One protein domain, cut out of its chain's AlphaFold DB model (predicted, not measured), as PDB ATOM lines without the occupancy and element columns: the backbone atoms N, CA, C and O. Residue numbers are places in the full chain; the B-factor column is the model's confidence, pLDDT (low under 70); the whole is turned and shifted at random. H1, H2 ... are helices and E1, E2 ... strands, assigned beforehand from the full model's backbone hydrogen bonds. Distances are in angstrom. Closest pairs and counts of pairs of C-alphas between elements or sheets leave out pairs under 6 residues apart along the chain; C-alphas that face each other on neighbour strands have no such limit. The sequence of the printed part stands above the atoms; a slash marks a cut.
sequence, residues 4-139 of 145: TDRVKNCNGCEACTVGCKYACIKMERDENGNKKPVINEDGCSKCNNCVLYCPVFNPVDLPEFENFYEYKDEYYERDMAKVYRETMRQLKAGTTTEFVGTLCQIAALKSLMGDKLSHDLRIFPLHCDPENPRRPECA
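What this domain is: This is residues 4 to 139 of the 145 residues of the protein "4Fe-4S dicluster domain-containing protein" of Anaerotruncus colihominis (UniProt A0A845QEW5). Two small lobes stand side by side: the hairpin E1 and E2 with short helices H1 and H2, and the strand pair E3 and E4 with the longer helices H3 and H4. H1 sits between the lobes, and unnamed residues 53 to 79 wind from the first lobe round the second. The printed part has 136 residues, under half in named elements, in the order H1 E1 E2 H2 H3 E3 H4 E4 H5; the class is mixed, helices and strands, with one antiparallel and one parallel pair. It is compact, with a radius of gyration of the C-alphas of 14.7 A and spans of 42 by 37 by 25 A.

How they stand to each other: Start at H1, residues 15 to 19, the hub. Next, E1, residues 25 to 29, and E2, residues 35 to 39, form an antiparallel hairpin; look for N 28 and O 36, 2.9 A apart. H1 touches H2, residues 49 to 52, closest at C-alphas 16 and 50, 4.1 A. It touches residues 81 to 85 alone of H3, residues 80 to 92, closest at C-alphas 18 and 81, 5.5 A. E3, residues 97 to 101, H4, residues 103 to 112, and E4, residues 121 to 125, make a strand-helix-strand unit, parallel strands joined through a helix, with a right-handed crossover; N 99 and O 122 are 2.8 A apart, within hydrogen-bond range. H1 touches H4, closest at C-alphas 15 and 108, 5.3 A. H5, residues 136 to 139, and H4 are apart. H1, H3 and H4 have every O i to N i+4 pair within hydrogen-bond range; H2 and H5 are too short for one.

Where its parts are: Find C-alpha 15 at (62.212, 4.201, 331.646), where H1 begins. H3 runs 18.1 A from C-alpha 80 at (59.523, -3.149, 329.517), and H4 14.1 A; E1 and E2 are each 13.2 A, E3 13.1 A and E4 12.4 A. H5 ends at C-alpha 139, (44.163, 8.285, 326.595).

The domain as a whole: The C-alphas of Asp 42 and Glu 66, the two farthest apart, are 45.4 A apart. The printed part has no cut; H2 to H3 is the long link, and no printed residue is under 70 in pLDDT.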
ATOM      1  N   THR A   4      57.093  11.235 340.381       91.81
ATOM      2  CA  THR A   4      55.647  11.203 340.659       91.81
ATOM      3  C   THR A   4      55.054  12.606 340.810       91.81
ATOM      4  O   THR A   4      53.942  12.870 340.357       91.81
ATOM      5  N   ASP A   5      55.826  13.550 341.351       90.38
ATOM      6  CA  ASP A   5      55.402  14.948 341.482       90.38
ATOM      7  C   ASP A   5      55.416  15.687 340.137       90.38
ATOM      8  O   ASP A   5      54.569  16.546 339.886       90.38
ATOM      9  N   ARG A   6      56.386  15.352 339.278       90.62
ATOM     10  CA  ARG A   6      56.727  16.089 338.051       90.62
ATOM     11  C   ARG A   6      55.992  15.592 336.809       90.62
ATOM     12  O   ARG A   6      55.768  16.369 335.889       90.62
ATOM     13  N   VAL A   7      55.644  14.308 336.764       92.81
ATOM     14  CA  VAL A   7      55.099  13.649 335.571       92.81
ATOM     15  C   VAL A   7      53.668  13.214 335.836       92.81
ATOM     16  O   VAL A   7      53.414  12.107 336.305       92.81
ATOM     17  N   LYS A   8      52.716  14.095 335.518       87.50
ATOM     18  CA  LYS A   8      51.282  13.822 335.708       87.50
ATOM     19  C   LYS A   8      50.770  12.784 334.704       87.50
ATOM     20  O   LYS A   8      50.232  11.746 335.097       87.50
ATOM     21  N   ASN A   9      51.087  12.971 333.423       89.69
ATOM     22  CA  ASN A   9      50.675  12.074 332.338       89.69
ATOM     23  C   ASN A   9      51.698  10.947 332.117       89.69
ATOM     24  O   ASN A   9      52.211  10.738 331.019       89.69
ATOM     25  N   CYS A  10      52.051  10.241 333.198       93.88
ATOM     26  CA  CYS A  10      52.906   9.060 333.113       93.88
ATOM     27  C   CYS A  10      52.226   7.980 332.262       93.88
ATOM     28  O   CYS A  10      51.094   7.599 332.557       93.88
ATOM     29  N   ASN A  11      52.964   7.484 331.267       92.62
ATOM     30  CA  ASN A  11      52.533   6.521 330.251       92.62
ATOM     31  C   ASN A  11      53.008   5.080 330.521       92.62
ATOM     32  O   ASN A  11      53.015   4.251 329.613       92.62
ATOM     33  N   GLY A  12      53.486   4.798 331.736       94.19
ATOM     34  CA  GLY A  12      53.859   3.442 332.138       94.19
ATOM     35  C   GLY A  12      55.046   2.838 331.378       94.19
ATOM     36  O   GLY A  12      55.243   1.629 331.452       94.19
ATOM     37  N   CYS A  13      55.851   3.632 330.656       95.62
ATOM     38  CA  CYS A  13      56.919   3.113 329.790       95.62
ATOM     39  C   CYS A  13      58.094   2.451 330.524       95.62
ATOM     40  O   CYS A  13      58.912   1.838 329.858       95.62
ATOM     41  N   GLU A  14      58.197   2.570 331.853       97.69
ATOM     42  CA  GLU A  14      59.239   1.971 332.712       97.69
ATOM     43  C   GLU A  14      60.681   2.481 332.522       97.69
ATOM     44  O   GLU A  14      61.616   1.929 333.107       97.69
ATOM     45  N   ALA A  15      60.888   3.580 331.787       97.94
ATOM     46  CA  ALA A  15      62.212   4.201 331.646       97.94
ATOM     47  C   ALA A  15      62.850   4.522 333.010       97.94
ATOM     48  O   ALA A  15      64.037   4.293 333.242       97.94
ATOM     49  N   CYS A  16      62.035   5.003 333.951       97.88
ATOM     50  CA  CYS A  16      62.468   5.329 335.305       97.88
ATOM     51  C   CYS A  16      62.967   4.105 336.092       97.88
ATOM     52  O   CYS A  16      63.942   4.228 336.832       97.88
ATOM     53  N   THR A  17      62.361   2.932 335.891       98.25
ATOM     54  CA  THR A  17      62.786   1.659 336.490       98.25
ATOM     55  C   THR A  17      64.169   1.244 335.996       98.25
ATOM     56  O   THR A  17      64.984   0.753 336.775       98.25
ATOM     57  N   VAL A  18      64.465   1.464 334.711       98.19
ATOM     58  CA  VAL A  18      65.797   1.191 334.147       98.19
ATOM     59  C   VAL A  18      66.818   2.231 334.601       98.19
ATOM     60  O   VAL A  18      67.915   1.868 335.015       98.19
ATOM     61  N   GLY A  19      66.454   3.513 334.569       96.88
ATOM     62  CA  GLY A  19      67.339   4.622 334.925       96.88
ATOM     63  C   GLY A  19      67.675   4.722 336.418       96.88
ATOM     64  O   GLY A  19      68.645   5.386 336.799       96.88
ATOM     65  N   CYS A  20      66.890   4.085 337.292       97.50
ATOM     66  CA  CYS A  20      67.138   4.089 338.729       97.50
ATOM     67  C   CYS A  20      68.349   3.217 339.094       97.50
ATOM     68  O   CYS A  20      68.242   2.001 339.239       97.50
ATOM     69  N   LYS A  21      69.495   3.857 339.350       94.81
ATOM     70  CA  LYS A  21      70.739   3.174 339.750       94.81
ATOM     71  C   LYS A  21      70.676   2.434 341.097       94.81
ATOM     72  O   LYS A  21      71.543   1.617 341.371       94.81
ATOM     73  N   TYR A  22      69.667   2.721 341.922       96.69
ATOM     74  CA  TYR A  22      69.455   2.090 343.232       96.69
ATOM     75  C   TYR A  22      68.309   1.069 343.231       96.69
ATOM     76  O   TYR A  22      67.961   0.551 344.286       96.69
ATOM     77  N   ALA A  23      67.696   0.803 342.069       96.69
ATOM     78  CA  ALA A  23      66.561  -0.113 341.934       96.69
ATOM     79  C   ALA A  23      65.385   0.183 342.896       96.69
ATOM     80  O   ALA A  23      64.681  -0.719 343.339       96.69
ATOM     81  N   CYS A  24      65.148   1.462 343.210       97.50
ATOM     82  CA  CYS A  24      64.105   1.886 344.151       97.50
ATOM     83  C   CYS A  24      62.714   2.023 343.528       97.50
ATOM     84  O   CYS A  24      61.786   2.389 344.239       97.50
ATOM     85  N   ILE A  25      62.568   1.814 342.217       97.56
ATOM     86  CA  ILE A  25      61.314   2.060 341.496       97.56
ATOM     87  C   ILE A  25      60.697   0.732 341.079       97.56
ATOM     88  O   ILE A  25      61.351  -0.074 340.417       97.56
ATOM     89  N   LYS A  26      59.428   0.542 341.434       96.44
ATOM     90  CA  LYS A  26      58.557  -0.523 340.925       96.44
ATOM     91  C   LYS A  26      57.383   0.097 340.180       96.44
ATOM     92  O   LYS A  26      57.057   1.256 340.405       96.44
ATOM     93  N   MET A  27      56.771  -0.663 339.281       95.38
ATOM     94  CA  MET A  27      55.584  -0.222 338.552       95.38
ATOM     95  C   MET A  27      54.368  -0.944 339.112       95.38
ATOM     96  O   MET A  27      54.349  -2.173 339.132       95.38
ATOM     97  N   GLU A  28      53.363  -0.190 339.533       94.75
ATOM     98  CA  GLU A  28      52.113  -0.717 340.080       94.75
ATOM     99  C   GLU A  28      50.928  -0.045 339.385       94.75
ATOM    100  O   GLU A  28      51.069   1.039 338.808       94.75
ATOM    101  N   ARG A  29      49.771  -0.712 339.371       93.44
ATOM    102  CA  ARG A  29      48.542  -0.131 338.821       93.44
ATOM    103  C   ARG A  29      47.823   0.645 339.919       93.44
ATOM    104  O   ARG A  29      47.649   0.117 341.014       93.44
ATOM    105  N   ASP A  30      47.435   1.882 339.623       92.12
ATOM    106  CA  ASP A  30      46.576   2.668 340.509       92.12
ATOM    107  C   ASP A  30      45.111   2.198 340.454       92.12
ATOM    108  O   ASP A  30      44.762   1.276 339.714       92.12
ATOM    109  N   GLU A  31      44.243   2.833 341.243       92.62
ATOM    110  CA  GLU A  31      42.801   2.537 341.310       92.62
ATOM    111  C   GLU A  31      42.075   2.668 339.959       92.62
ATOM    112  O   GLU A  31      41.062   2.013 339.732       92.62
ATOM    113  N   ASN A  32      42.627   3.465 339.040       89.44
ATOM    114  CA  ASN A  32      42.104   3.672 337.693       89.44
ATOM    115  C   ASN A  32      42.762   2.725 336.669       89.44
ATOM    116  O   ASN A  32      42.541   2.851 335.465       89.44
ATOM    117  N   GLY A  33      43.603   1.794 337.129       89.69
ATOM    118  CA  GLY A  33      44.311   0.818 336.307       89.69
ATOM    119  C   GLY A  33      45.558   1.353 335.597       89.69
ATOM    120  O   GLY A  33      46.201   0.582 334.871       89.69
ATOM    121  N   ASN A  34      45.933   2.624 335.799       91.12
ATOM    122  CA  ASN A  34      47.112   3.205 335.159       91.12
ATOM    123  C   ASN A  34      48.381   2.653 335.786       91.12
ATOM    124  O   ASN A  34      48.535   2.634 337.007       91.12
ATOM    125  N   LYS A  35      49.348   2.301 334.946       92.88
ATOM    126  CA  LYS A  35      50.656   1.843 335.409       92.88
ATOM    127  C   LYS A  35      51.530   3.032 335.835       92.88
ATOM    128  O   LYS A  35      51.971   3.826 335.000       92.88
ATOM    129  N   LYS A  36      51.814   3.161 337.135       94.44
ATOM    130  CA  LYS A  36      52.559   4.281 337.741       94.44
ATOM    131  C   LYS A  36      53.785   3.799 338.536       94.44
ATOM    132  O   LYS A  36      53.796   2.671 339.028       94.44
ATOM    133  N   PRO A  37      54.839   4.630 338.653       96.19
ATOM    134  CA  PRO A  37      56.003   4.296 339.463       96.19
ATOM    135  C   PRO A  37      55.714   4.476 340.961       96.19
ATOM    136  O   PRO A  37      55.261   5.538 341.382       96.19
ATOM    137  N   VAL A  38      56.069   3.473 341.756       96.56
ATOM    138  CA  VAL A  38      56.119   3.502 343.223       96.56
ATOM    139  C   VAL A  38      57.584   3.521 343.646       96.56
ATOM    140  O   VAL A  38      58.388   2.716 343.164       96.56
ATOM    141  N   ILE A  39      57.951   4.468 344.511       96.50
ATOM    142  CA  ILE A  39      59.339   4.704 344.924       96.50
ATOM    143  C   ILE A  39      59.532   4.247 346.368       96.50
ATOM    144  O   ILE A  39      58.837   4.708 347.267       96.50
ATOM    145  N   ASN A  40      60.526   3.388 346.593       96.94
ATOM    146  CA  ASN A  40      61.038   3.111 347.928       96.94
ATOM    147  C   ASN A  40      61.919   4.282 348.400       96.94
ATOM    148  O   ASN A  40      63.065   4.415 347.958       96.94
ATOM    149  N   GLU A  41      61.379   5.123 349.283       94.81
ATOM    150  CA  GLU A  41      62.068   6.297 349.839       94.81
ATOM    151  C   GLU A  41      63.324   5.935 350.632       94.81
ATOM    152  O   GLU A  41      64.323   6.644 350.522       94.81
ATOM    153  N   ASP A  42      63.317   4.814 351.354       95.69
ATOM    154  CA  ASP A  42      64.433   4.419 352.224       95.69
ATOM    155  C   ASP A  42      65.710   4.119 351.425       95.69
ATOM    156  O   ASP A  42      66.825   4.326 351.903       95.69
ATOM    157  N   GLY A  43      65.561   3.658 350.178       94.50
ATOM    158  CA  GLY A  43      66.681   3.430 349.259       94.50
ATOM    159  C   GLY A  43      66.981   4.604 348.322       94.50
ATOM    160  O   GLY A  43      68.033   4.638 347.676       94.50
ATOM    161  N   CYS A  44      66.062   5.563 348.183       96.19
ATOM    162  CA  CYS A  44      66.140   6.581 347.145       96.19
ATOM    163  C   CYS A  44      67.097   7.713 347.532       96.19
ATOM    164  O   CYS A  44      66.776   8.595 348.325       96.19
ATOM    165  N   SER A  45      68.244   7.802 346.853       95.56
ATOM    166  CA  SER A  45      69.195   8.905 347.076       95.56
ATOM    167  C   SER A  45      68.761  10.259 346.477       95.56
ATOM    168  O   SER A  45      69.563  11.193 346.442       95.56
ATOM    169  N   LYS A  46      67.560  10.357 345.891       94.81
ATOM    170  CA  LYS A  46      67.046  11.566 345.209       94.81
ATOM    171  C   LYS A  46      67.966  12.102 344.095       94.81
ATOM    172  O   LYS A  46      68.039  13.301 343.851       94.81
ATOM    173  N   CYS A  47      68.638  11.201 343.369       95.31
ATOM    174  CA  CYS A  47      69.578  11.548 342.292       95.31
ATOM    175  C   CYS A  47      68.938  12.096 341.000       95.31
ATOM    176  O   CYS A  47      69.660  12.502 340.100       95.31
ATOM    177  N   ASN A  48      67.606  12.086 340.885       94.94
ATOM    178  CA  ASN A  48      66.836  12.535 339.715       94.94
ATOM    179  C   ASN A  48      67.064  11.770 338.395       94.94
ATOM    180  O   ASN A  48      66.469  12.149 337.389       94.94
ATOM    181  N   ASN A  49      67.799  10.652 338.375       96.19
ATOM    182  CA  ASN A  49      67.950   9.840 337.156       96.19
ATOM    183  C   ASN A  49      66.606   9.401 336.555       96.19
ATOM    184  O   ASN A  49      66.436   9.399 335.342       96.19
ATOM    185  N   CYS A  50      65.629   9.045 337.392       96.94
ATOM    186  CA  CYS A  50      64.301   8.662 336.913       96.94
ATOM    187  C   CYS A  50      63.620   9.781 336.112       96.94
ATOM    188  O   CYS A  50      62.930   9.495 335.141       96.94
ATOM    189  N   VAL A  51      63.846  11.036 336.505       95.81
ATOM    190  CA  VAL A  51      63.338  12.228 335.822       95.81
ATOM    191  C   VAL A  51      64.134  12.490 334.543       95.81
ATOM    192  O   VAL A  51      63.528  12.736 333.508       95.81
ATOM    193  N   LEU A  52      65.466  12.377 334.604       95.44
ATOM    194  CA  LEU A  52      66.368  12.560 333.460       95.44
ATOM    195  C   LEU A  52      65.984  11.675 332.264       95.44
ATOM    196  O   LEU A  52      65.959  12.157 331.134       95.44
ATOM    197  N   TYR A  53      65.674  10.403 332.528       96.81
ATOM    198  CA  TYR A  53      65.324   9.420 331.498       96.81
ATOM    199  C   TYR A  53      63.826   9.340 331.192       96.81
ATOM    200  O   TYR A  53      63.406   8.513 330.386       96.81
ATOM    201  N   CYS A  54      62.983  10.128 331.864       97.06
ATOM    202  CA  CYS A  54      61.554  10.108 331.594       97.06
ATOM    203  C   CYS A  54      61.272  10.882 330.303       97.06
ATOM    204  O   CYS A  54      61.382  12.106 330.321       97.06
ATOM    205  N   PRO A  55      60.816  10.231 329.220       96.12
ATOM    206  CA  PRO A  55      60.623  10.921 327.951       96.12
ATOM    207  C   PRO A  55      59.409  11.868 327.974       96.12
ATOM    208  O   PRO A  55      59.270  12.713 327.104       96.12
ATOM    209  N   VAL A  56      58.518  11.760 328.971       95.00
ATOM    210  CA  VAL A  56      57.429  12.737 329.174       95.00
ATOM    211  C   VAL A  56      57.958  14.036 329.785       95.00
ATOM    212  O   VAL A  56      57.439  15.106 329.493       95.00
ATOM    213  N   PHE A  57      58.965  13.947 330.660       95.31
ATOM    214  CA  PHE A  57      59.537  15.117 331.332       95.31
ATOM    215  C   PHE A  57      60.672  15.750 330.527       95.31
ATOM    216  O   PHE A  57      60.775  16.969 330.453       95.31
ATOM    217  N   ASN A  58      61.531  14.910 329.957       94.44
ATOM    218  CA  ASN A  58      62.666  15.288 329.137       94.44
ATOM    219  C   ASN A  58      62.467  14.670 327.742       94.44
ATOM    220  O   ASN A  58      62.943  13.554 327.502       94.44
ATOM    221  N   PRO A  59      61.660  15.315 326.877       92.44
ATOM    222  CA  PRO A  59      61.286  14.761 325.585       92.44
ATOM    223  C   PRO A  59      62.493  14.590 324.670       92.44
ATOM    224  O   PRO A  59      63.480  15.314 324.765       92.44
ATOM    225  N   VAL A  60      62.377  13.612 323.778       94.31
ATOM    226  CA  VAL A  60      63.374  13.279 322.760       94.31
ATOM    227  C   VAL A  60      62.736  13.398 321.386       94.31
ATOM    228  O   VAL A  60      61.553  13.078 321.225       94.31
ATOM    229  N   ASP A  61      63.525  13.794 320.394       92.88
ATOM    230  CA  ASP A  61      63.057  13.856 319.014       92.88
ATOM    231  C   ASP A  61      63.019  12.447 318.418       92.88
ATOM    232  O   ASP A  61      64.044  11.769 318.254       92.88
ATOM    233  N   LEU A  62      61.809  11.976 318.126       92.94
ATOM    234  CA  LEU A  62      61.606  10.711 317.432       92.94
ATOM    235  C   LEU A  62      61.782  10.910 315.922       92.94
ATOM    236  O   LEU A  62      61.359  11.940 315.398       92.94
ATOM    237  N   PRO A  63      62.382   9.936 315.213       91.19
ATOM    238  CA  PRO A  63      62.360   9.948 313.758       91.19
ATOM    239  C   PRO A  63      60.921   9.803 313.251       91.19
ATOM    240  O   PRO A  63      60.054   9.265 313.946       91.19
ATOM    241  N   GLU A  64      60.680  10.251 312.024       91.56
ATOM    242  CA  GLU A  64      59.433   9.951 311.330       91.56
ATOM    243  C   GLU A  64      59.386   8.463 310.974       91.56
ATOM    244  O   GLU A  64      60.387   7.866 310.567       91.56
ATOM    245  N   PHE A  65      58.216   7.856 311.155       92.44
ATOM    246  CA  PHE A  65      57.985   6.453 310.850       92.44
ATOM    247  C   PHE A  65      56.993   6.341 309.698       92.44
ATOM    248  O   PHE A  65      55.888   6.869 309.778       92.44
ATOM    249  N   GLU A  66      57.378   5.619 308.647       90.31
ATOM    250  CA  GLU A  66      56.517   5.397 307.480       90.31
ATOM    251  C   GLU A  66      55.422   4.359 307.752       90.31
ATOM    252  O   GLU A  66      54.323   4.449 307.213       90.31
ATOM    253  N   ASN A  67      55.724   3.360 308.586       93.19
ATOM    254  CA  ASN A  67      54.862   2.211 308.827       93.19
ATOM    255  C   ASN A  67      54.673   1.985 310.324       93.19
ATOM    256  O   ASN A  67      55.641   2.028 311.084       93.19
ATOM    257  N   PHE A  68      53.437   1.679 310.717       93.94
ATOM    258  CA  PHE A  68      53.066   1.283 312.073       93.94
ATOM    259  C   PHE A  68      52.507  -0.137 312.066       93.94
ATOM    260  O   PHE A  68      51.788  -0.532 311.151       93.94
ATOM    261  N   TYR A  69      52.835  -0.898 313.106       92.38
ATOM    262  CA  TYR A  69      52.484  -2.309 313.229       92.38
ATOM    263  C   TYR A  69      51.382  -2.524 314.264       92.38
ATOM    264  O   TYR A  69      51.256  -1.772 315.232       92.38
ATOM    265  N   GLU A  70      50.583  -3.572 314.077       87.75
ATOM    266  CA  GLU A  70      49.475  -3.877 314.979       87.75
ATOM    267  C   GLU A  70      49.942  -4.227 316.392       87.75
ATOM    268  O   GLU A  70      50.910  -4.960 316.615       87.75
ATOM    269  N   TYR A  71      49.181  -3.740 317.366       83.56
ATOM    270  CA  TYR A  71      49.425  -3.996 318.773       83.56
ATOM    271  C   TYR A  71      48.746  -5.308 319.197       83.56
ATOM    272  O   TYR A  71      47.551  -5.337 319.494       83.56
ATOM    273  N   LYS A  72      49.519  -6.395 319.281       83.25
ATOM    274  CA  LYS A  72      49.054  -7.694 319.808       83.25
ATOM    275  C   LYS A  72      49.022  -7.742 321.340       83.25
ATOM    276  O   LYS A  72      49.759  -7.024 322.011       83.25
ATOM    277  N   ASP A  73      48.223  -8.652 321.889       80.69
ATOM    278  CA  ASP A  73      48.010  -8.819 323.336       80.69
ATOM    279  C   ASP A  73      49.318  -8.996 324.126       80.69
ATOM    280  O   ASP A  73      49.505  -8.415 325.195       80.69
ATOM    281  N   GLU A  74      50.271  -9.717 323.536       82.69
ATOM    282  CA  GLU A  74      51.606  -9.972 324.086       82.69
ATOM    283  C   GLU A  74      52.416  -8.705 324.393       82.69
ATOM    284  O   GLU A  74      53.321  -8.756 325.219       82.69
ATOM    285  N   TYR A  75      52.105  -7.564 323.766       85.62
ATOM    286  CA  TYR A  75      52.829  -6.309 323.959       85.62
ATOM    287  C   TYR A  75      52.363  -5.521 325.197       85.62
ATOM    288  O   TYR A  75      53.125  -4.676 325.679       85.62
ATOM    289  N   TYR A  76      51.165  -5.806 325.735       76.94
ATOM    290  CA  TYR A  76      50.548  -5.018 326.815       76.94
ATOM    291  C   TYR A  76      51.124  -5.325 328.197       76.94
ATOM    292  O   TYR A  76      51.338  -4.406 328.987       76.94
ATOM    293  N   GLU A  77      51.417  -6.595 328.472       81.31
ATOM    294  CA  GLU A  77      51.804  -7.070 329.810       81.31
ATOM    295  C   GLU A  77      53.312  -7.343 329.944       81.31
ATOM    296  O   GLU A  77      53.762  -8.020 330.869       81.31
ATOM    297  N   ARG A  78      54.130  -6.811 329.028       89.75
ATOM    298  CA  ARG A  78      55.586  -7.007 329.071       89.75
ATOM    299  C   ARG A  78      56.230  -6.191 330.188       89.75
ATOM    300  O   ARG A  78      55.889  -5.028 330.418       89.75
ATOM    301  N   ASP A  79      57.250  -6.785 330.797       94.00
ATOM    302  CA  ASP A  79      58.244  -6.080 331.606       94.00
ATOM    303  C   ASP A  79      59.153  -5.277 330.664       94.00
ATOM    304  O   ASP A  79      60.124  -5.791 330.098       94.00
ATOM    305  N   MET A  80      58.792  -4.016 330.437       96.75
ATOM    306  CA  MET A  80      59.523  -3.149 329.517       96.75
ATOM    307  C   MET A  80      60.933  -2.860 330.025       96.75
ATOM    308  O   MET A  80      61.860  -2.785 329.221       96.75
ATOM    309  N   ALA A  81      61.134  -2.766 331.339       97.38
ATOM    310  CA  ALA A  81      62.447  -2.589 331.931       97.38
ATOM    311  C   ALA A  81      63.392  -3.746 331.577       97.38
ATOM    312  O   ALA A  81      64.579  -3.517 331.329       97.38
ATOM    313  N   LYS A  82      62.891  -4.984 331.515       97.25
ATOM    314  CA  LYS A  82      63.649  -6.135 331.007       97.25
ATOM    315  C   LYS A  82      63.930  -6.006 329.509       97.25
ATOM    316  O   LYS A  82      65.089  -6.163 329.123       97.25
ATOM    317  N   VAL A  83      62.924  -5.660 328.701       97.81
ATOM    318  CA  VAL A  83      63.082  -5.485 327.244       97.81
ATOM    319  C   VAL A  83      64.162  -4.444 326.931       97.81
ATOM    320  O   VAL A  83      65.096  -4.755 326.202       97.81
ATOM    321  N   TYR A  84      64.126  -3.249 327.532       98.25
ATOM    322  CA  TYR A  84      65.145  -2.222 327.266       98.25
ATOM    323  C   TYR A  84      66.554  -2.679 327.639       98.25
ATOM    324  O   TYR A  84      67.500  -2.438 326.891       98.25
ATOM    325  N   ARG A  85      66.718  -3.324 328.805       97.94
ATOM    326  CA  ARG A  85      68.027  -3.825 329.247       97.94
ATOM    327  C   ARG A  85      68.565  -4.873 328.280       97.94
ATOM    328  O   ARG A  85      69.756  -4.856 327.982       97.94
ATOM    329  N   GLU A  86      67.705  -5.759 327.792       98.06
ATOM    330  CA  GLU A  86      68.075  -6.767 326.806       98.06
ATOM    331  C   GLU A  86      68.461  -6.142 325.464       98.06
ATOM    332  O   GLU A  86      69.552  -6.429 324.974       98.06
ATOM    333  N   THR A  87      67.648  -5.222 324.938       98.00
ATOM    334  CA  THR A  87      67.942  -4.486 323.702       98.00
ATOM    335  C   THR A  87      69.278  -3.750 323.794       98.00
ATOM    336  O   THR A  87      70.150  -3.930 322.947       98.00
ATOM    337  N   MET A  88      69.502  -2.971 324.858       97.50
ATOM    338  CA  MET A  88      70.767  -2.251 325.049       97.50
ATOM    339  C   MET A  88      71.961  -3.203 325.209       97.50
ATOM    340  O   MET A  88      73.059  -2.896 324.743       97.50
ATOM    341  N   ARG A  89      71.771  -4.368 325.843       97.56
ATOM    342  CA  ARG A  89      72.815  -5.396 325.977       97.56
ATOM    343  C   ARG A  89      73.185  -6.003 324.623       97.56
ATOM    344  O   ARG A  89      74.373  -6.152 324.356       97.56
ATOM    345  N   GLN A  90      72.201  -6.345 323.793       97.56
ATOM    346  CA  GLN A  90      72.422  -6.916 322.460       97.56
ATOM    347  C   GLN A  90      73.120  -5.913 321.530       97.56
ATOM    348  O   GLN A  90      74.123  -6.253 320.904       97.56
ATOM    349  N   LEU A  91      72.690  -4.647 321.546       96.38
ATOM    350  CA  LEU A  91      73.357  -3.572 320.806       96.38
ATOM    351  C   LEU A  91      74.807  -3.366 321.263       96.38
ATOM    352  O   LEU A  91      75.706  -3.248 320.438       96.38
ATOM    353  N   LYS A  92      75.070  -3.384 322.578       94.94
ATOM    354  CA  LYS A  92      76.440  -3.288 323.111       94.94
ATOM    355  C   LYS A  92      77.322  -4.471 322.691       94.94
ATOM    356  O   LYS A  92      78.536  -4.317 322.606       94.94
ATOM    357  N   ALA A  93      76.725  -5.632 322.430       96.31
ATOM    358  CA  ALA A  93      77.415  -6.806 321.908       96.31
ATOM    359  C   ALA A  93      77.635  -6.761 320.379       96.31
ATOM    360  O   ALA A  93      78.148  -7.729 319.825       96.31
ATOM    361  N   GLY A  94      77.253  -5.672 319.695       94.81
ATOM    362  CA  GLY A  94      77.391  -5.522 318.241       94.81
ATOM    363  C   GLY A  94      76.385  -6.351 317.439       94.81
ATOM    364  O   GLY A  94      76.640  -6.694 316.290       94.81
ATOM    365  N   THR A  95      75.263  -6.736 318.054       96.00
ATOM    366  CA  THR A  95      74.209  -7.505 317.384       96.00
ATOM    367  C   THR A  95      73.166  -6.561 316.797       96.00
ATOM    368  O   THR A  95      72.615  -5.725 317.520       96.00
ATOM    369  N   THR A  96      72.827  -6.739 315.517       96.62
ATOM    370  CA  THR A  96      71.650  -6.085 314.935       96.62
ATOM    371  C   THR A  96      70.406  -6.527 315.693       96.62
ATOM    372  O   THR A  96      70.083  -7.712 315.744       96.62
ATOM    373  N   THR A  97      69.736  -5.566 316.317       97.00
ATOM    374  CA  THR A  97      68.679  -5.810 317.294       97.00
ATOM    375  C   THR A  97      67.390  -5.147 316.846       97.00
ATOM    376  O   THR A  97      67.377  -3.979 316.462       97.00
ATOM    377  N   GLU A  98      66.293  -5.886 316.935       96.81
ATOM    378  CA  GLU A  98      64.956  -5.371 316.668       96.81
ATOM    379  C   GLU A  98      64.310  -4.892 317.969       96.81
ATOM    380  O   GLU A  98      64.382  -5.552 319.007       96.81
ATOM    381  N   PHE A  99      63.665  -3.731 317.917       96.81
ATOM    382  CA  PHE A  99      62.883  -3.198 319.017       96.81
ATOM    383  C   PHE A  99      61.470  -2.877 318.544       96.81
ATOM    384  O   PHE A  99      61.261  -2.003 317.703       96.81
ATOM    385  N   VAL A 100      60.499  -3.573 319.128       95.88
ATOM    386  CA  VAL A 100      59.072  -3.385 318.859       95.88
ATOM    387  C   VAL A 100      58.424  -2.714 320.068       95.88
ATOM    388  O   VAL A 100      58.465  -3.255 321.183       95.88
ATOM    389  N   GLY A 101      57.800  -1.556 319.864       94.50
ATOM    390  CA  GLY A 101      57.154  -0.819 320.948       94.50
ATOM    391  C   GLY A 101      56.368   0.404 320.487       94.50
ATOM    392  O   GLY A 101      56.474   0.846 319.349       94.50
ATOM    393  N   THR A 102      55.564   0.963 321.387       94.00
ATOM    394  CA  THR A 102      54.845   2.222 321.144       94.00
ATOM    395  C   THR A 102      55.794   3.416 321.109       94.00
ATOM    396  O   THR A 102      56.908   3.351 321.627       94.00
ATOM    397  N   LEU A 103      55.331   4.557 320.592       94.81
ATOM    398  CA  LEU A 103      56.132   5.789 320.519       94.81
ATOM    399  C   LEU A 103      56.740   6.193 321.872       94.81
ATOM    400  O   LEU A 103      57.926   6.501 321.950       94.81
ATOM    401  N   CYS A 104      55.979   6.094 322.968       94.81
ATOM    402  CA  CYS A 104      56.506   6.371 324.307       94.81
ATOM    403  C   CYS A 104      57.597   5.383 324.764       94.81
ATOM    404  O   CYS A 104      58.500   5.771 325.503       94.81
ATOM    405  N   GLN A 105      57.532   4.120 324.331       96.12
ATOM    406  CA  GLN A 105      58.538   3.096 324.632       96.12
ATOM    407  C   GLN A 105      59.797   3.298 323.779       96.12
ATOM    408  O   GLN A 105      60.910   3.157 324.278       96.12
ATOM    409  N   ILE A 106      59.637   3.694 322.516       96.88
ATOM    410  CA  ILE A 106      60.759   4.062 321.644       96.88
ATOM    411  C   ILE A 106      61.469   5.303 322.195       96.88
ATOM    412  O   ILE A 106      62.694   5.321 322.298       96.88
ATOM    413  N   ALA A 107      60.707   6.309 322.630       97.25
ATOM    414  CA  ALA A 107      61.249   7.501 323.272       97.25
ATOM    415  C   ALA A 107      62.003   7.167 324.568       97.25
ATOM    416  O   ALA A 107      63.087   7.694 324.811       97.25
ATOM    417  N   ALA A 108      61.469   6.245 325.376       97.69
ATOM    418  CA  ALA A 108      62.149   5.734 326.562       97.69
ATOM    419  C   ALA A 108      63.490   5.070 326.215       97.69
ATOM    420  O   ALA A 108      64.505   5.412 326.819       97.69
ATOM    421  N   LEU A 109      63.516   4.164 325.232       98.06
ATOM    422  CA  LEU A 109      64.747   3.508 324.789       98.06
ATOM    423  C   LEU A 109      65.782   4.531 324.299       98.06
ATOM    424  O   LEU A 109      66.928   4.499 324.741       98.06
ATOM    425  N   LYS A 110      65.369   5.468 323.440       97.62
ATOM    426  CA  LYS A 110      66.239   6.534 322.926       97.62
ATOM    427  C   LYS A 110      66.821   7.382 324.061       97.62
ATOM    428  O   LYS A 110      68.027   7.614 324.091       97.62
ATOM    429  N   SER A 111      65.993   7.786 325.027       97.69
ATOM    430  CA  SER A 111      66.429   8.542 326.210       97.69
ATOM    431  C   SER A 111      67.453   7.758 327.045       97.69
ATOM    432  O   SER A 111      68.518   8.281 327.380       97.69
ATOM    433  N   LEU A 112      67.193   6.472 327.312       97.44
ATOM    434  CA  LEU A 112      68.103   5.580 328.045       97.44
ATOM    435  C   LEU A 112      69.453   5.382 327.336       97.44
ATOM    436  O   LEU A 112      70.471   5.193 327.998       97.44
ATOM    437  N   MET A 113      69.472   5.469 326.005       95.62
ATOM    438  CA  MET A 113      70.674   5.366 325.172       95.62
ATOM    439  C   MET A 113      71.427   6.698 324.997       95.62
ATOM    440  O   MET A 113      72.372   6.772 324.211       95.62
ATOM    441  N   GLY A 114      71.047   7.753 325.727       93.56
ATOM    442  CA  GLY A 114      71.691   9.066 325.624       93.56
ATOM    443  C   GLY A 114      71.257   9.846 324.383       93.56
ATOM    444  O   GLY A 114      72.086  10.489 323.742       93.56
ATOM    445  N   ASP A 115      69.970   9.750 324.048       91.25
ATOM    446  CA  ASP A 115      69.300  10.458 322.950       91.25
ATOM    447  C   ASP A 115      69.785  10.073 321.537       91.25
ATOM    448  O   ASP A 115      69.589  10.774 320.542       91.25
ATOM    449  N   LYS A 116      70.404   8.895 321.414       89.94
ATOM    450  CA  LYS A 116      70.932   8.361 320.154       89.94
ATOM    451  C   LYS A 116      70.349   6.986 319.872       89.94
ATOM    452  O   LYS A 116      70.221   6.157 320.767       89.94
ATOM    453  N   LEU A 117      70.025   6.748 318.608       88.62
ATOM    454  CA  LEU A 117      69.628   5.433 318.119       88.62
ATOM    455  C   LEU A 117      70.829   4.805 317.408       88.62
ATOM    456  O   LEU A 117      71.519   5.484 316.648       88.62
ATOM    457  N   SER A 118      71.112   3.536 317.703       89.25
ATOM    458  CA  SER A 118      72.203   2.807 317.047       89.25
ATOM    459  C   SER A 118      71.847   2.505 315.591       89.25
ATOM    460  O   SER A 118      70.686   2.248 315.290       89.25
ATOM    461  N   HIS A 119      72.846   2.453 314.711       91.00
ATOM    462  CA  HIS A 119      72.682   1.960 313.337       91.00
ATOM    463  C   HIS A 119      72.272   0.477 313.297       91.00
ATOM    464  O   HIS A 119      71.573   0.052 312.383       91.00
ATOM    465  N   ASP A 120      72.654  -0.288 314.323       95.00
ATOM    466  CA  ASP A 120      72.283  -1.694 314.499       95.00
ATOM    467  C   ASP A 120      70.878  -1.890 315.086       95.00
ATOM    468  O   ASP A 120      70.443  -3.025 315.278       95.00
ATOM    469  N   LEU A 121      70.164  -0.810 315.417       97.00
ATOM    470  CA  LEU A 121      68.829  -0.887 315.994       97.00
ATOM    471  C   LEU A 121      67.765  -0.704 314.911       97.00
ATOM    472  O   LEU A 121      67.637   0.366 314.322       97.00
ATOM    473  N   ARG A 122      66.942  -1.733 314.707       96.56
ATOM    474  CA  ARG A 122      65.748  -1.661 313.856       96.56
ATOM    475  C   ARG A 122      64.524  -1.438 314.727       96.56
ATOM    476  O   ARG A 122      64.273  -2.214 315.644       96.56
ATOM    477  N   ILE A 123      63.777  -0.374 314.458       96.56
ATOM    478  CA  ILE A 123      62.609   0.012 315.253       96.56
ATOM    479  C   ILE A 123      61.339  -0.315 314.480       96.56
ATOM    480  O   ILE A 123      61.195   0.066 313.324       96.56
ATOM    481  N   PHE A 124      60.405  -0.968 315.161       95.88
ATOM    482  CA  PHE A 124      59.091  -1.322 314.646       95.88
ATOM    483  C   PHE A 124      58.036  -0.648 315.536       95.88
ATOM    484  O   PHE A 124      57.704  -1.172 316.607       95.88
ATOM    485  N   PRO A 125      57.561   0.553 315.166       95.12
ATOM    486  CA  PRO A 125      56.623   1.302 315.988       95.12
ATOM    487  C   PRO A 125      55.236   0.662 315.950       95.12
ATOM    488  O   PRO A 125      54.710   0.318 314.894       95.12
ATOM    489  N   LEU A 126      54.630   0.510 317.122       93.81
ATOM    490  CA  LEU A 126      53.275  -0.015 317.252       93.81
ATOM    491  C   LEU A 126      52.234   1.096 317.089       93.81
ATOM    492  O   LEU A 126      52.406   2.194 317.629       93.81
ATOM    493  N   HIS A 127      51.132   0.780 316.405       90.81
ATOM    494  CA  HIS A 127      49.969   1.653 316.297       90.81
ATOM    495  C   HIS A 127      49.431   1.982 317.694       90.81
ATOM    496  O   HIS A 127      49.245   1.101 318.538       90.81
ATOM    497  N   CYS A 128      49.201   3.269 317.941       88.12
ATOM    498  CA  CYS A 128      48.615   3.773 319.175       88.12
ATOM    499  C   CYS A 128      47.225   4.317 318.845       88.12
ATOM    500  O   CYS A 128      47.096   5.106 317.922       88.12
ATOM    501  N   ASP A 129      46.209   3.905 319.598       87.19
ATOM    502  CA  ASP A 129      44.840   4.401 319.459       87.19
ATOM    503  C   ASP A 129      44.436   5.072 320.783       87.19
ATOM    504  O   ASP A 129      44.138   4.370 321.756       87.19
ATOM    505  N   PRO A 130      44.540   6.409 320.892       83.50
ATOM    506  CA  PRO A 130      44.133   7.120 322.100       83.50
ATOM    507  C   PRO A 130      42.610   7.254 322.237       83.50
ATOM    508  O   PRO A 130      42.156   7.550 323.342       83.50
ATOM    509  N   GLU A 131      41.829   7.044 321.171       85.81
ATOM    510  CA  GLU A 131      40.359   7.101 321.213       85.81
ATOM    511  C   GLU A 131      39.773   5.814 321.805       85.81
ATOM    512  O   GLU A 131      38.805   5.863 322.564       85.81
ATOM    513  N   ASN A 132      40.408   4.671 321.533       87.44
ATOM    514  CA  ASN A 132      40.079   3.380 322.133       87.44
ATOM    515  C   ASN A 132      41.308   2.715 322.793       87.44
ATOM    516  O   ASN A 132      41.806   1.674 322.341       87.44
ATOM    517  N   PRO A 133      41.833   3.300 323.885       87.38
ATOM    518  CA  PRO A 133      43.090   2.868 324.457       87.38
ATOM    519  C   PRO A 133      42.908   1.606 325.301       87.38
ATOM    520  O   PRO A 133      42.176   1.576 326.286       87.38
ATOM    521  N   ARG A 134      43.683   0.566 324.993       84.12
ATOM    522  CA  ARG A 134      43.738  -0.648 325.826       84.12
ATOM    523  C   ARG A 134      44.409  -0.448 327.189       84.12
ATOM    524  O   ARG A 134      44.212  -1.253 328.095       84.12
ATOM    525  N   ARG A 135      45.237   0.592 327.329       86.62
ATOM    526  CA  ARG A 135      45.823   1.017 328.608       86.62
ATOM    527  C   ARG A 135      45.307   2.413 328.938       86.62
ATOM    528  O   ARG A 135      45.469   3.288 328.087       86.62
ATOM    529  N   PRO A 136      44.754   2.654 330.135       89.88
ATOM    530  CA  PRO A 136      44.129   3.934 330.467       89.88
ATOM    531  C   PRO A 136      45.110   5.109 330.346       89.88
ATOM    532  O   PRO A 136      44.730   6.186 329.890       89.88
ATOM    533  N   GLU A 137      46.403   4.891 330.613       89.31
ATOM    534  CA  GLU A 137      47.419   5.934 330.473       89.31
ATOM    535  C   GLU A 137      47.645   6.414 329.025       89.31
ATOM    536  O   GLU A 137      48.234   7.478 328.817       89.31
ATOM    537  N   CYS A 138      47.196   5.657 328.016       89.38
ATOM    538  CA  CYS A 138      47.327   6.044 326.613       89.38
ATOM    539  C   CYS A 138      46.326   7.137 326.199       89.38
ATOM    540  O   CYS A 138      46.614   7.857 325.245       89.38
ATOM    541  N   ALA A 139      45.211   7.308 326.922       88.88
ATOM    542  CA  ALA A 139      44.163   8.285 326.595       88.88
ATOM    543  C   ALA A 139      44.666   9.743 326.594       88.88
ATOM    544  O   ALA A 139      44.154  10.588 325.869       88.88
TER     545      ALA A 139